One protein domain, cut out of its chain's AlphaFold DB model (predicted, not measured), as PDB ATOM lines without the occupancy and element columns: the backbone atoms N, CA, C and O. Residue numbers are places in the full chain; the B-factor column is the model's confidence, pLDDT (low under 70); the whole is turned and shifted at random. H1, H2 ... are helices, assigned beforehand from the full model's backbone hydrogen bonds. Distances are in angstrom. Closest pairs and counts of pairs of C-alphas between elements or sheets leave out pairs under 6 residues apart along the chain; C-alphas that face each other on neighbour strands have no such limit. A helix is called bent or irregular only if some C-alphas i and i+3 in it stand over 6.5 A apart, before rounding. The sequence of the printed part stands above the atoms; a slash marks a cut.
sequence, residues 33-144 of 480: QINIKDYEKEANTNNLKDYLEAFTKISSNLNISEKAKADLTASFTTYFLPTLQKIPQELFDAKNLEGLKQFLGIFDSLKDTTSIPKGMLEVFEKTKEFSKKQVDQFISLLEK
ATOM      1  N   GLN A  33     105.259   9.351  41.119       57.06
ATOM      2  CA  GLN A  33     104.553  10.527  41.626       57.06
ATOM      3  C   GLN A  33     103.327  10.750  40.744       57.06
ATOM      4  O   GLN A  33     103.454  11.225  39.619       57.06
ATOM      5  N   ILE A  34     102.147  10.384  41.248       63.22
ATOM      6  CA  ILE A  34     100.883  10.645  40.557       63.22
ATOM      7  C   ILE A  34     100.693  12.162  40.507       63.22
ATOM      8  O   ILE A  34     100.467  12.806  41.532       63.22
ATOM      9  N   ASN A  35     100.830  12.731  39.314       75.06
ATOM     10  CA  ASN A  35     100.658  14.151  39.061       75.06
ATOM     11  C   ASN A  35      99.258  14.386  38.489       75.06
ATOM     12  O   ASN A  35      98.981  14.066  37.337       75.06
ATOM     13  N   ILE A  36      98.386  14.985  39.298       73.75
ATOM     14  CA  ILE A  36      96.995  15.285  38.931       73.75
ATOM     15  C   ILE A  36      96.870  16.086  37.619       73.75
ATOM     16  O   ILE A  36      95.910  15.908  36.877       73.75
ATOM     17  N   LYS A  37      97.877  16.906  37.284       76.75
ATOM     18  CA  LYS A  37      97.871  17.747  36.077       76.75
ATOM     19  C   LYS A  37      98.047  16.975  34.777       76.75
ATOM     20  O   LYS A  37      97.634  17.454  33.726       76.75
ATOM     21  N   ASP A  38      98.603  15.765  34.823       79.25
ATOM     22  CA  ASP A  38      98.745  14.946  33.616       79.25
ATOM     23  C   ASP A  38      97.397  14.409  33.105       79.25
ATOM     24  O   ASP A  38      97.316  13.995  31.947       79.25
ATOM     25  N   TYR A  39      96.351  14.498  33.932       73.12
ATOM     26  CA  TYR A  39      94.962  14.162  33.619       73.12
ATOM     27  C   TYR A  39      94.116  15.395  33.234       73.12
ATOM     28  O   TYR A  39      92.964  15.237  32.852       73.12
ATOM     29  N   GLU A  40      94.665  16.621  33.264       71.31
ATOM     30  CA  GLU A  40      93.945  17.858  32.876       71.31
ATOM     31  C   GLU A  40      93.763  18.006  31.340       71.31
ATOM     32  O   GLU A  40      93.278  19.028  30.844       71.31
ATOM     33  N   LYS A  41      94.147  16.981  30.566       64.25
ATOM     34  CA  LYS A  41      94.090  16.923  29.097       64.25
ATOM     35  C   LYS A  41      92.686  16.536  28.627       64.25
ATOM     36  O   LYS A  41      92.259  15.436  28.933       64.25
ATOM     37  N   GLU A  42      92.052  17.387  27.818       59.59
ATOM     38  CA  GLU A  42      90.766  17.170  27.117       59.59
ATOM     39  C   GLU A  42      89.551  16.762  27.983       59.59
ATOM     40  O   GLU A  42      89.565  15.804  28.751       59.59
ATOM     41  N   ALA A  43      88.440  17.481  27.807       62.44
ATOM     42  CA  ALA A  43      87.204  17.277  28.561       62.44
ATOM     43  C   ALA A  43      86.433  16.030  28.082       62.44
ATOM     44  O   ALA A  43      85.435  16.136  27.378       62.44
ATOM     45  N   ASN A  44      86.895  14.834  28.461       72.19
ATOM     46  CA  ASN A  44      86.173  13.584  28.221       72.19
ATOM     47  C   ASN A  44      85.914  12.793  29.516       72.19
ATOM     48  O   ASN A  44      86.576  12.977  30.541       72.19
ATOM     49  N   THR A  45      84.924  11.900  29.449       70.00
ATOM     50  CA  THR A  45      84.376  11.138  30.580       70.00
ATOM     51  C   THR A  45      85.423  10.287  31.301       70.00
ATOM     52  O   THR A  45      85.397  10.194  32.527       70.00
ATOM     53  N   ASN A  46      86.365   9.697  30.559       75.19
ATOM     54  CA  ASN A  46      87.402   8.826  31.113       75.19
ATOM     55  C   ASN A  46      88.499   9.648  31.795       75.19
ATOM     56  O   ASN A  46      88.829   9.385  32.947       75.19
ATOM     57  N   ASN A  47      88.991  10.706  31.142       79.31
ATOM     58  CA  ASN A  47      90.045  11.557  31.698       79.31
ATOM     59  C   ASN A  47      89.596  12.247  32.999       79.31
ATOM     60  O   ASN A  47      90.382  12.340  33.940       79.31
ATOM     61  N   LEU A  48      88.323  12.665  33.105       78.19
ATOM     62  CA  LEU A  48      87.775  13.170  34.371       78.19
ATOM     63  C   LEU A  48      87.661  12.088  35.452       78.19
ATOM     64  O   LEU A  48      87.915  12.379  36.622       78.19
ATOM     65  N   LYS A  49      87.292  10.855  35.095       80.19
ATOM     66  CA  LYS A  49      87.240   9.740  36.048       80.19
ATOM     67  C   LYS A  49      88.638   9.423  36.596       80.19
ATOM     68  O   LYS A  49      88.822   9.373  37.811       80.19
ATOM     69  N   ASP A  50      89.633   9.334  35.718       81.31
ATOM     70  CA  ASP A  50      91.033   9.103  36.085       81.31
ATOM     71  C   ASP A  50      91.605  10.269  36.919       81.31
ATOM     72  O   ASP A  50      92.292  10.041  37.917       81.31
ATOM     73  N   TYR A  51      91.269  11.522  36.575       82.00
ATOM     74  CA  TYR A  51      91.596  12.712  37.378       82.00
ATOM     75  C   TYR A  51      91.023  12.608  38.798       82.00
ATOM     76  O   TYR A  51      91.704  12.934  39.771       82.00
ATOM     77  N   LEU A  52      89.773  12.157  38.930       78.75
ATOM     78  CA  LEU A  52      89.086  12.019  40.213       78.75
ATOM     79  C   LEU A  52      89.724  10.920  41.080       78.75
ATOM     80  O   LEU A  52      89.960  11.135  42.268       78.75
ATOM     81  N   GLU A  53      90.077   9.780  40.484       79.31
ATOM     82  CA  GLU A  53      90.782   8.686  41.166       79.31
ATOM     83  C   GLU A  53      92.226   9.069  41.548       79.31
ATOM     84  O   GLU A  53      92.699   8.741  42.639       79.31
ATOM     85  N   ALA A  54      92.919   9.850  40.713       79.00
ATOM     86  CA  ALA A  54      94.199  10.458  41.071       79.00
ATOM     87  C   ALA A  54      94.048  11.454  42.237       79.00
ATOM     88  O   ALA A  54      94.831  11.425  43.190       79.00
ATOM     89  N   PHE A  55      93.018  12.305  42.208       80.06
ATOM     90  CA  PHE A  55      92.736  13.294  43.249       80.06
ATOM     91  C   PHE A  55      92.486  12.653  44.622       80.06
ATOM     92  O   PHE A  55      93.071  13.090  45.620       80.06
ATOM     93  N   THR A  56      91.665  11.602  44.704       75.44
ATOM     94  CA  THR A  56      91.400  10.901  45.974       75.44
ATOM     95  C   THR A  56      92.636  10.179  46.499       75.44
ATOM     96  O   THR A  56      92.942  10.244  47.694       75.44
ATOM     97  N   LYS A  57      93.411   9.555  45.608       77.56
ATOM     98  CA  LYS A  57      94.659   8.855  45.941       77.56
ATOM     99  C   LYS A  57      95.784   9.792  46.401       77.56
ATOM    100  O   LYS A  57      96.636   9.376  47.183       77.56
ATOM    101  N   ILE A  58      95.781  11.058  45.975       76.12
ATOM    102  CA  ILE A  58      96.717  12.082  46.472       76.12
ATOM    103  C   ILE A  58      96.211  12.702  47.783       76.12
ATOM    104  O   ILE A  58      96.967  12.774  48.750       76.12
ATOM    105  N   SER A  59      94.941  13.121  47.849       71.69
ATOM    106  CA  SER A  59      94.362  13.775  49.040       71.69
ATOM    107  C   SER A  59      94.297  12.868  50.276       71.69
ATOM    108  O   SER A  59      94.421  13.358  51.396       71.69
ATOM    109  N   SER A  60      94.179  11.551  50.080       71.06
ATOM    110  CA  SER A  60      94.228  10.537  51.145       71.06
ATOM    111  C   SER A  60      95.606  10.307  51.767       71.06
ATOM    112  O   SER A  60      95.699   9.724  52.849       71.06
ATOM    113  N   ASN A  61      96.687  10.759  51.129       70.06
ATOM    114  CA  ASN A  61      98.034  10.546  51.642       70.06
ATOM    115  C   ASN A  61      98.321  11.484  52.825       70.06
ATOM    116  O   ASN A  61      98.665  12.649  52.640       70.06
ATOM    117  N   LEU A  62      98.261  10.953  54.049       58.81
ATOM    118  CA  LEU A  62      98.484  11.706  55.293       58.81
ATOM    119  C   LEU A  62      99.830  12.463  55.362       58.81
ATOM    120  O   LEU A  62      99.965  13.368  56.180       58.81
ATOM    121  N   ASN A  63     100.804  12.135  54.504       67.50
ATOM    122  CA  ASN A  63     102.121  12.777  54.463       67.50
ATOM    123  C   ASN A  63     102.203  14.036  53.571       67.50
ATOM    124  O   ASN A  63     103.280  14.628  53.486       67.50
ATOM    125  N   ILE A  64     101.128  14.459  52.887       68.88
ATOM    126  CA  ILE A  64     101.140  15.737  52.147       68.88
ATOM    127  C   ILE A  64     100.871  16.925  53.085       68.88
ATOM    128  O   ILE A  64     100.047  16.845  53.996       68.88
ATOM    129  N   SER A  65     101.572  18.040  52.868       72.56
ATOM    130  CA  SER A  65     101.449  19.237  53.712       72.56
ATOM    131  C   SER A  65     100.096  19.934  53.540       72.56
ATOM    132  O   SER A  65      99.482  19.855  52.479       72.56
ATOM    133  N   GLU A  66      99.650  20.693  54.547       69.50
ATOM    134  CA  GLU A  66      98.396  21.464  54.463       69.50
ATOM    135  C   GLU A  66      98.371  22.439  53.278       69.50
ATOM    136  O   GLU A  66      97.337  22.606  52.636       69.50
ATOM    137  N   LYS A  67      99.526  23.014  52.907       73.50
ATOM    138  CA  LYS A  67      99.627  23.803  51.675       73.50
ATOM    139  C   LYS A  67      99.368  22.941  50.434       73.50
ATOM    140  O   LYS A  67      98.571  23.338  49.598       73.50
ATOM    141  N   ALA A  68      99.976  21.758  50.329       68.38
ATOM    142  CA  ALA A  68      99.726  20.857  49.205       68.38
ATOM    143  C   ALA A  68      98.258  20.391  49.147       68.38
ATOM    144  O   ALA A  68      97.705  20.286  48.057       68.38
ATOM    145  N   LYS A  69      97.594  20.186  50.297       66.94
ATOM    146  CA  LYS A  69      96.144  19.921  50.361       66.94
ATOM    147  C   LYS A  69      95.330  21.103  49.832       66.94
ATOM    148  O   LYS A  69      94.405  20.892  49.052       66.94
ATOM    149  N   ALA A  70      95.676  22.335  50.212       68.19
ATOM    150  CA  ALA A  70      95.013  23.548  49.729       68.19
ATOM    151  C   ALA A  70      95.250  23.797  48.224       68.19
ATOM    152  O   ALA A  70      94.306  24.109  47.501       68.19
ATOM    153  N   ASP A  71      96.470  23.584  47.730       70.69
ATOM    154  CA  ASP A  71      96.808  23.710  46.308       70.69
ATOM    155  C   ASP A  71      96.071  22.635  45.469       70.69
ATOM    156  O   ASP A  71      95.497  22.942  44.422       70.69
ATOM    157  N   LEU A  72      95.988  21.389  45.961       71.50
ATOM    158  CA  LEU A  72      95.203  20.305  45.346       71.50
ATOM    159  C   LEU A  72      93.693  20.613  45.359       71.50
ATOM    160  O   LEU A  72      93.002  20.387  44.366       71.50
ATOM    161  N   THR A  73      93.193  21.178  46.466       71.44
ATOM    162  CA  THR A  73      91.809  21.668  46.611       71.44
ATOM    163  C   THR A  73      91.485  22.719  45.556       71.44
ATOM    164  O   THR A  73      90.426  22.657  44.935       71.44
ATOM    165  N   ALA A  74      92.400  23.666  45.333       71.94
ATOM    166  CA  ALA A  74      92.238  24.718  44.339       71.94
ATOM    167  C   ALA A  74      92.264  24.170  42.902       71.94
ATOM    168  O   ALA A  74      91.434  24.590  42.097       71.94
ATOM    169  N   SER A  75      93.136  23.199  42.579       71.62
ATOM    170  CA  SER A  75      93.104  22.526  41.263       71.62
ATOM    171  C   SER A  75      91.749  21.849  41.033       71.62
ATOM    172  O   SER A  75      91.117  22.080  40.004       71.62
ATOM    173  N   PHE A  76      91.241  21.106  42.022       74.31
ATOM    174  CA  PHE A  76      89.947  20.425  41.932       74.31
ATOM    175  C   PHE A  76      88.771  21.393  41.707       74.31
ATOM    176  O   PHE A  76      87.956  21.193  40.805       74.31
ATOM    177  N   THR A  77      88.680  22.478  42.481       69.31
ATOM    178  CA  THR A  77      87.579  23.447  42.328       69.31
ATOM    179  C   THR A  77      87.701  24.317  41.076       69.31
ATOM    180  O   THR A  77      86.675  24.763  40.564       69.31
ATOM    181  N   THR A  78      88.914  24.533  40.554       75.06
ATOM    182  CA  THR A  78      89.154  25.372  39.362       75.06
ATOM    183  C   THR A  78      89.057  24.593  38.050       75.06
ATOM    184  O   THR A  78      88.569  25.139  37.063       75.06
ATOM    185  N   TYR A  79      89.498  23.332  38.019       74.38
ATOM    186  CA  TYR A  79      89.502  22.497  36.812       74.38
ATOM    187  C   TYR A  79      88.322  21.520  36.764       74.38
ATOM    188  O   TYR A  79      87.549  21.528  35.804       74.38
ATOM    189  N   PHE A  80      88.164  20.683  37.793       75.81
ATOM    190  CA  PHE A  80      87.259  19.535  37.731       75.81
ATOM    191  C   PHE A  80      85.788  19.961  37.743       75.81
ATOM    192  O   PHE A  80      85.046  19.601  36.832       75.81
ATOM    193  N   LEU A  81      85.368  20.789  38.711       72.62
ATOM    194  CA  LEU A  81      83.964  21.221  38.809       72.62
ATOM    195  C   LEU A  81      83.473  21.979  37.552       72.62
ATOM    196  O   LEU A  81      82.415  21.611  37.039       72.62
ATOM    197  N   PRO A  82      84.204  22.968  36.986       75.62
ATOM    198  CA  PRO A  82      83.731  23.697  35.803       75.62
ATOM    199  C   PRO A  82      83.822  22.901  34.495       75.62
ATOM    200  O   PRO A  82      83.214  23.306  33.508       75.62
ATOM    201  N   THR A  83      84.587  21.806  34.458       77.44
ATOM    202  CA  THR A  83      84.642  20.897  33.299       77.44
ATOM    203  C   THR A  83      83.510  19.877  33.377       77.44
ATOM    204  O   THR A  83      82.753  19.715  32.422       77.44
ATOM    205  N   LEU A  84      83.301  19.279  34.553       76.38
ATOM    206  CA  LEU A  84      82.215  18.335  34.802       76.38
ATOM    207  C   LEU A  84      80.822  18.969  34.596       76.38
ATOM    208  O   LEU A  84      79.901  18.286  34.163       76.38
ATOM    209  N   GLN A  85      80.663  20.273  34.842       76.94
ATOM    210  CA  GLN A  85      79.415  21.004  34.568       76.94
ATOM    211  C   GLN A  85      79.123  21.249  33.073       76.94
ATOM    212  O   GLN A  85      77.983  21.566  32.738       76.94
ATOM    213  N   LYS A  86      80.114  21.121  32.179       80.69
ATOM    214  CA  LYS A  86      79.939  21.354  30.731       80.69
ATOM    215  C   LYS A  86      79.624  20.088  29.956       80.69
ATOM    216  O   LYS A  86      78.765  20.122  29.085       80.69
ATOM    217  N   ILE A  87      80.282  18.980  30.296       81.62
ATOM    218  CA  ILE A  87      80.186  17.725  29.539       81.62
ATOM    219  C   ILE A  87      78.731  17.245  29.333       81.62
ATOM    220  O   ILE A  87      78.432  16.812  28.225       81.62
ATOM    221  N   PRO A  88      77.775  17.375  30.282       80.50
ATOM    222  CA  PRO A  88      76.368  17.070  30.007       80.50
ATOM    223  C   PRO A  88      75.768  17.893  28.861       80.50
ATOM    224  O   PRO A  88      75.009  17.355  28.064       80.50
ATOM    225  N   GLN A  89      76.116  19.180  28.754       80.62
ATOM    226  CA  GLN A  89      75.678  20.038  27.650       80.62
ATOM    227  C   GLN A  89      76.376  19.630  26.349       80.62
ATOM    228  O   GLN A  89      75.708  19.398  25.353       80.62
ATOM    229  N   GLU A  90      77.698  19.450  26.374       82.75
ATOM    230  CA  GLU A  90      78.493  19.067  25.196       82.75
ATOM    231  C   GLU A  90      78.043  17.709  24.612       82.75
ATOM    232  O   GLU A  90      77.982  17.536  23.394       82.75
ATOM    233  N   LEU A  91      77.651  16.757  25.467       80.75
ATOM    234  CA  LEU A  91      77.077  15.469  25.063       80.75
ATOM    235  C   LEU A  91      75.637  15.589  24.540       80.75
ATOM    236  O   LEU A  91      75.278  14.869  23.611       80.75
ATOM    237  N   PHE A  92      74.818  16.481  25.107       79.69
ATOM    238  CA  PHE A  92      73.463  16.756  24.618       79.69
ATOM    239  C   PHE A  92      73.478  17.458  23.253       79.69
ATOM    240  O   PHE A  92      72.782  17.020  22.338       79.69
ATOM    241  N   ASP A  93      74.332  18.470  23.085       77.44
ATOM    242  CA  ASP A  93      74.525  19.210  21.833       77.44
ATOM    243  C   ASP A  93      75.031  18.280  20.712       77.44
ATOM    244  O   ASP A  93      74.585  18.368  19.568       77.44
ATOM    245  N   ALA A  94      75.898  17.318  21.051       81.31
ATOM    246  CA  ALA A  94      76.349  16.247  20.157       81.31
ATOM    247  C   ALA A  94      75.322  15.104  19.957       81.31
ATOM    248  O   ALA A  94      75.634  14.111  19.297       81.31
ATOM    249  N   LYS A  95      74.126  15.200  20.559       82.69
ATOM    250  CA  LYS A  95      73.070  14.164  20.623       82.69
ATOM    251  C   LYS A  95      73.559  12.780  21.092       82.69
ATOM    252  O   LYS A  95      72.962  11.748  20.778       82.69
ATOM    253  N   ASN A  96      74.628  12.744  21.886       80.50
ATOM    254  CA  ASN A  96      75.278  11.529  22.372       80.50
ATOM    255  C   ASN A  96      74.556  10.957  23.607       80.50
ATOM    256  O   ASN A  96      75.010  11.081  24.748       80.50
ATOM    257  N   LEU A  97      73.412  10.313  23.356       79.88
ATOM    258  CA  LEU A  97      72.557   9.697  24.377       79.88
ATOM    259  C   LEU A  97      73.294   8.657  25.242       79.88
ATOM    260  O   LEU A  97      73.051   8.578  26.444       79.88
ATOM    261  N   GLU A  98      74.199   7.878  24.647       84.44
ATOM    262  CA  GLU A  98      74.978   6.866  25.371       84.44
ATOM    263  C   GLU A  98      76.023   7.522  26.282       84.44
ATOM    264  O   GLU A  98      76.136   7.172  27.456       84.44
ATOM    265  N   GLY A  99      76.713   8.559  25.796       81.12
ATOM    266  CA  GLY A  99      77.609   9.371  26.617       81.12
ATOM    267  C   GLY A  99      76.893  10.022  27.804       81.12
ATOM    268  O   GLY A  99      77.424  10.000  28.912       81.12
ATOM    269  N   LEU A 100      75.672  10.543  27.613       80.75
ATOM    270  CA  LEU A 100      74.843  11.078  28.707       80.75
ATOM    271  C   LEU A 100      74.509  10.008  29.757       80.75
ATOM    272  O   LEU A 100      74.622  10.268  30.954       80.75
ATOM    273  N   LYS A 101      74.144   8.796  29.321       84.06
ATOM    274  CA  LYS A 101      73.842   7.666  30.217       84.06
ATOM    275  C   LYS A 101      75.080   7.191  30.985       84.06
ATOM    276  O   LYS A 101      74.975   6.883  32.171       84.06
ATOM    277  N   GLN A 102      76.255   7.207  30.356       83.69
ATOM    278  CA  GLN A 102      77.528   6.842  30.987       83.69
ATOM    279  C   GLN A 102      78.120   7.945  31.884       83.69
ATOM    280  O   GLN A 102      78.840   7.634  32.832       83.69
ATOM    281  N   PHE A 103      77.815   9.224  31.632       85.69
ATOM    282  CA  PHE A 103      78.420  10.368  32.328       85.69
ATOM    283  C   PHE A 103      78.275  10.308  33.859       85.69
ATOM    284  O   PHE A 103      79.215  10.633  34.586       85.69
ATOM    285  N   LEU A 104      77.129   9.846  34.372       83.00
ATOM    286  CA  LEU A 104      76.916   9.741  35.821       83.00
ATOM    287  C   LEU A 104      77.843   8.705  36.494       83.00
ATOM    288  O   LEU A 104      78.070   8.794  37.701       83.00
ATOM    289  N   GLY A 105      78.462   7.803  35.723       78.69
ATOM    290  CA  GLY A 105      79.480   6.860  36.195       78.69
ATOM    291  C   GLY A 105      80.795   7.508  36.652       78.69
ATOM    292  O   GLY A 105      81.544   6.875  37.395       78.69
ATOM    293  N   ILE A 106      81.067   8.780  36.308       80.00
ATOM    294  CA  ILE A 106      82.188   9.542  36.902       80.00
ATOM    295  C   ILE A 106      82.027   9.619  38.432       80.00
ATOM    296  O   ILE A 106      83.007   9.587  39.173       80.00
ATOM    297  N   PHE A 107      80.787   9.689  38.927       78.75
ATOM    298  CA  PHE A 107      80.500   9.877  40.349       78.75
ATOM    299  C   PHE A 107      80.571   8.595  41.191       78.75
ATOM    300  O   PHE A 107      80.460   8.673  42.417       78.75
ATOM    301  N   ASP A 108      80.761   7.428  40.572       76.06
ATOM    302  CA  ASP A 108      80.858   6.152  41.289       76.06
ATOM    303  C   ASP A 108      82.250   5.898  41.887       76.06
ATOM    304  O   ASP A 108      82.352   5.226  42.915       76.06
ATOM    305  N   SER A 109      83.305   6.511  41.337       69.62
ATOM    306  CA  SER A 109      84.695   6.368  41.807       69.62
ATOM    307  C   SER A 109      84.985   6.960  43.199       69.62
ATOM    308  O   SER A 109      86.118   6.878  43.668       69.62
ATOM    309  N   LEU A 110      83.992   7.547  43.885       64.88
ATOM    310  CA  LEU A 110      84.131   8.078  45.255       64.88
ATOM    311  C   LEU A 110      83.537   7.200  46.368       64.88
ATOM    312  O   LEU A 110      83.642   7.566  47.540       64.88
ATOM    313  N   LYS A 111      82.883   6.078  46.041       56.59
ATOM    314  CA  LYS A 111      82.000   5.365  46.987       56.59
ATOM    315  C   LYS A 111      82.641   4.959  48.327       56.59
ATOM    316  O   LYS A 111      81.933   4.973  49.329       56.59
ATOM    317  N   ASP A 112      83.951   4.702  48.369       55.91
ATOM    318  CA  ASP A 112      84.660   4.207  49.565       55.91
ATOM    319  C   ASP A 112      85.708   5.183  50.156       55.91
ATOM    320  O   ASP A 112      86.522   4.810  51.004       55.91
ATOM    321  N   THR A 113      85.727   6.458  49.742       55.50
ATOM    322  CA  THR A 113      86.807   7.393  50.118       55.50
ATOM    323  C   THR A 113      86.526   8.205  51.390       55.50
ATOM    324  O   THR A 113      86.236   9.402  51.342       55.50
ATOM    325  N   THR A 114      86.716   7.571  52.554       53.19
ATOM    326  CA  THR A 114      86.697   8.195  53.905       53.19
ATOM    327  C   THR A 114      87.730   9.314  54.116       53.19
ATOM    328  O   THR A 114      87.708  10.013  55.128       53.19
ATOM    329  N   SER A 115      88.640   9.480  53.161       58.09
ATOM    330  CA  SER A 115      89.763  10.412  53.147       58.09
ATOM    331  C   SER A 115      89.459  11.804  52.589       58.09
ATOM    332  O   SER A 115      90.285  12.705  52.736       58.09
ATOM    333  N   ILE A 116      88.323  11.996  51.913       64.00
ATOM    334  CA  ILE A 116      87.979  13.289  51.310       64.00
ATOM    335  C   ILE A 116      87.537  14.272  52.409       64.00
ATOM    336  O   ILE A 116      86.650  13.941  53.200       64.00
ATOM    337  N   PRO A 117      88.083  15.505  52.458       65.75
ATOM    338  CA  PRO A 117      87.601  16.551  53.357       65.75
ATOM    339  C   PRO A 117      86.082  16.742  53.253       65.75
ATOM    340  O   PRO A 117      85.559  16.985  52.169       65.75
ATOM    341  N   LYS A 118      85.362  16.687  54.383       66.62
ATOM    342  CA  LYS A 118      83.884  16.672  54.415       66.62
ATOM    343  C   LYS A 118      83.225  17.759  53.547       66.62
ATOM    344  O   LYS A 118      82.270  17.473  52.835       66.62
ATOM    345  N   GLY A 119      83.763  18.982  53.552       64.06
ATOM    346  CA  GLY A 119      83.248  20.083  52.727       64.06
ATOM    347  C   GLY A 119      83.349  19.843  51.213       64.06
ATOM    348  O   GLY A 119      82.495  20.312  50.469       64.06
ATOM    349  N   MET A 120      84.339  19.073  50.745       68.38
ATOM    350  CA  MET A 120      84.417  18.630  49.347       68.38
ATOM    351  C   MET A 120      83.389  17.549  49.042       68.38
ATOM    352  O   MET A 120      82.764  17.615  47.992       68.38
ATOM    353  N   LEU A 121      83.184  16.591  49.953       72.00
ATOM    354  CA  LEU A 121      82.166  15.549  49.799       72.00
ATOM    355  C   LEU A 121      80.769  16.178  49.651       72.00
ATOM    356  O   LEU A 121      80.009  15.820  48.755       72.00
ATOM    357  N   GLU A 122      80.469  17.197  50.463       71.12
ATOM    358  CA  GLU A 122      79.232  17.978  50.364       71.12
ATOM    359  C   GLU A 122      79.109  18.769  49.050       71.12
ATOM    360  O   GLU A 122      78.001  18.915  48.538       71.12
ATOM    361  N   VAL A 123      80.207  19.296  48.494       70.38
ATOM    362  CA  VAL A 123      80.207  19.963  47.174       70.38
ATOM    363  C   VAL A 123      80.047  18.945  46.041       70.38
ATOM    364  O   VAL A 123      79.326  19.211  45.078       70.38
ATOM    365  N   PHE A 124      80.666  17.773  46.161       74.62
ATOM    366  CA  PHE A 124      80.612  16.712  45.161       74.62
ATOM    367  C   PHE A 124      79.214  16.103  45.051       74.62
ATOM    368  O   PHE A 124      78.659  16.083  43.958       74.62
ATOM    369  N   GLU A 125      78.595  15.701  46.167       76.69
ATOM    370  CA  GLU A 125      77.232  15.147  46.144       76.69
ATOM    371  C   GLU A 125      76.192  16.196  45.699       76.69
ATOM    372  O   GLU A 125      75.277  15.859  44.952       76.69
ATOM    373  N   LYS A 126      76.368  17.488  46.028       76.12
ATOM    374  CA  LYS A 126      75.534  18.570  45.454       76.12
ATOM    375  C   LYS A 126      75.717  18.706  43.939       76.12
ATOM    376  O   LYS A 126      74.742  18.921  43.223       76.12
ATOM    377  N   THR A 127      76.947  18.564  43.443       74.56
ATOM    378  CA  THR A 127      77.241  18.603  41.999       74.56
ATOM    379  C   THR A 127      76.646  17.382  41.294       74.56
ATOM    380  O   THR A 127      76.028  17.527  40.249       74.56
ATOM    381  N   LYS A 128      76.731  16.199  41.906       81.94
ATOM    382  CA  LYS A 128      76.125  14.938  41.450       81.94
ATOM    383  C   LYS A 128      74.605  15.011  41.361       81.94
ATOM    384  O   LYS A 128      74.035  14.622  40.348       81.94
ATOM    385  N   GLU A 129      73.945  15.543  42.390       80.38
ATOM    386  CA  GLU A 129      72.489  15.715  42.400       80.38
ATOM    387  C   GLU A 129      72.028  16.731  41.340       80.38
ATOM    388  O   GLU A 129      71.016  16.515  40.671       80.38
ATOM    389  N   PHE A 130      72.788  17.817  41.146       78.50
ATOM    390  CA  PHE A 130      72.548  18.795  40.084       78.50
ATOM    391  C   PHE A 130      72.727  18.177  38.690       78.50
ATOM    392  O   PHE A 130      71.795  18.189  37.884       78.50
ATOM    393  N   SER A 131      73.891  17.581  38.421       80.81
ATOM    394  CA  SER A 131      74.208  16.985  37.123       80.81
ATOM    395  C   SER A 131      73.302  15.803  36.788       80.81
ATOM    396  O   SER A 131      72.965  15.632  35.623       80.81
ATOM    397  N   LYS A 132      72.834  15.030  37.780       84.06
ATOM    398  CA  LYS A 132      71.804  14.011  37.548       84.06
ATOM    399  C   LYS A 132      70.515  14.633  37.006       84.06
ATOM    400  O   LYS A 132      70.038  14.186  35.974       84.06
ATOM    401  N   LYS A 133      69.979  15.679  37.643       81.12
ATOM    402  CA  LYS A 133      68.743  16.343  37.177       81.12
ATOM    403  C   LYS A 133      68.894  16.907  35.761       81.12
ATOM    404  O   LYS A 133      67.967  16.793  34.967       81.12
ATOM    405  N   GLN A 134      70.065  17.459  35.444       80.94
ATOM    406  CA  GLN A 134      70.406  17.951  34.108       80.94
ATOM    407  C   GLN A 134      70.467  16.812  33.070       80.94
ATOM    408  O   GLN A 134      69.864  16.914  32.005       80.94
ATOM    409  N   VAL A 135      71.136  15.698  33.389       85.44
ATOM    410  CA  VAL A 135      71.230  14.515  32.513       85.44
ATOM    411  C   VAL A 135      69.869  13.843  32.318       85.44
ATOM    412  O   VAL A 135      69.511  13.542  31.182       85.44
ATOM    413  N   ASP A 136      69.075  13.673  33.379       83.56
ATOM    414  CA  ASP A 136      67.719  13.111  33.312       83.56
ATOM    415  C   ASP A 136      66.815  13.966  32.387       83.56
ATOM    416  O   ASP A 136      66.039  13.427  31.593       83.56
ATOM    417  N   GLN A 137      66.951  15.301  32.425       83.56
ATOM    418  CA  GLN A 137      66.268  16.222  31.503       83.56
ATOM    419  C   GLN A 137      66.754  16.069  30.054       83.56
ATOM    420  O   GLN A 137      65.929  15.947  29.149       83.56
ATOM    421  N   PHE A 138      68.069  16.045  29.823       87.31
ATOM    422  CA  PHE A 138      68.669  15.933  28.487       87.31
ATOM    423  C   PHE A 138      68.362  14.591  27.807       87.31
ATOM    424  O   PHE A 138      67.997  14.572  26.630       87.31
ATOM    425  N   ILE A 139      68.396  13.484  28.555       84.75
ATOM    426  CA  ILE A 139      67.920  12.169  28.099       84.75
ATOM    427  C   ILE A 139      66.439  12.259  27.708       84.75
ATOM    428  O   ILE A 139      66.074  11.892  26.593       84.75
ATOM    429  N   SER A 140      65.593  12.841  28.567       84.62
ATOM    430  CA  SER A 140      64.154  12.983  28.300       84.62
ATOM    431  C   SER A 140      63.811  13.928  27.137       84.62
ATOM    432  O   SER A 140      62.667  13.918  26.675       84.62
ATOM    433  N   LEU A 141      64.746  14.762  26.676       82.94
ATOM    434  CA  LEU A 141      64.602  15.585  25.473       82.94
ATOM    435  C   LEU A 141      65.024  14.804  24.219       82.94
ATOM    436  O   LEU A 141      64.228  14.693  23.290       82.94
ATOM    437  N   LEU A 142      66.205  14.176  24.214       80.94
ATOM    438  CA  LEU A 142      66.676  13.378  23.069       80.94
ATOM    439  C   LEU A 142      65.779  12.161  22.781       80.94
ATOM    440  O   LEU A 142      65.536  11.828  21.620       80.94
ATOM    441  N   GLU A 143      65.230  11.524  23.817       81.62
ATOM    442  CA  GLU A 143      64.286  10.404  23.671       81.62
ATOM    443  C   GLU A 143      62.881  10.852  23.214       81.62
ATOM    444  O   GLU A 143      62.101  10.015  22.768       81.62
ATOM    445  N   LYS A 144      62.567  12.160  23.258       75.62
ATOM    446  CA  LYS A 144      61.354  12.751  22.654       75.62
ATOM    447  C   LYS A 144      61.578  13.284  21.239       75.62
ATOM    448  O   LYS A 144      60.653  13.247  20.436       75.62
TER     449      LYS A 144
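This is residues 33 to 144 of the 480 residues of an uncharacterized protein of Mycoplasma citelli (UniProt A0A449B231). Four long helices, H2, H3, H5 and H6, form an elongated up-and-down bundle, each running against the one before it. Short H4 follows H3 almost in line and packs on H5 and H6, while small H1 packs on H2. The 112 printed residues hold six named helices, H1 to H6 in chain order, and no named strand: all helix. The whole is compact, with a radius of gyration of the C-alphas of 14.7 A, and spans 52 by 26 by 21 A, only just a rod.

H6, residues 118 to 144, touches H5, residues 97 to 110, opposite ways at a shallow tilt of 14 degrees; the closest C-alphas, of Leu 100 and Val 135, are 6.3 A apart. H4, residues 87 to 93, touches H6 at Phe 92 and Phe 138, C-alphas 6.2 A apart. H5 touches H2, residues 45 to 59, the same way at 8 degrees, a shallow tilt, closest at the C-alphas of Lys 49 and Ile 106, 5.1 A. H2 and H3, residues 66 to 84, form a hairpin, closest at the C-alphas of Ser 59 and Lys 69, 6.5 A. H1, residues 36 to 39, touches H2 at the C-alphas of Tyr 39 and Tyr 51, 5.3 A. H2 and H6 are apart, as are H3 and H5. Every O i to N i+4 pair is within hydrogen-bond range in H2 and H4, against 13 of 15 in H3, 22 of 23 in H6 and 3 of 10 in H5, where 8 of 11 O i to N i+3 pairs are; H1 is too short for an i+4 pair.

H1 begins at C-alpha 36, (96.995, 15.285, 38.931). H2 is 21.2 A long, H3 25.7 A, H5 23.9 A and H6 39.1 A, ending at C-alpha 144, (61.354, 12.751, 22.654). H3 and H5 are only just irregular: C-alphas 78 and 81, and 101 and 104, are 6.7 A apart.

The C-alphas farthest apart, of Asn 63 and Lys 144, are 51.7 A apart. The printed part has no cut and no long link. The mean pLDDT of the printed part is 74.8; 25 residues are under 70, among them 109 to 120.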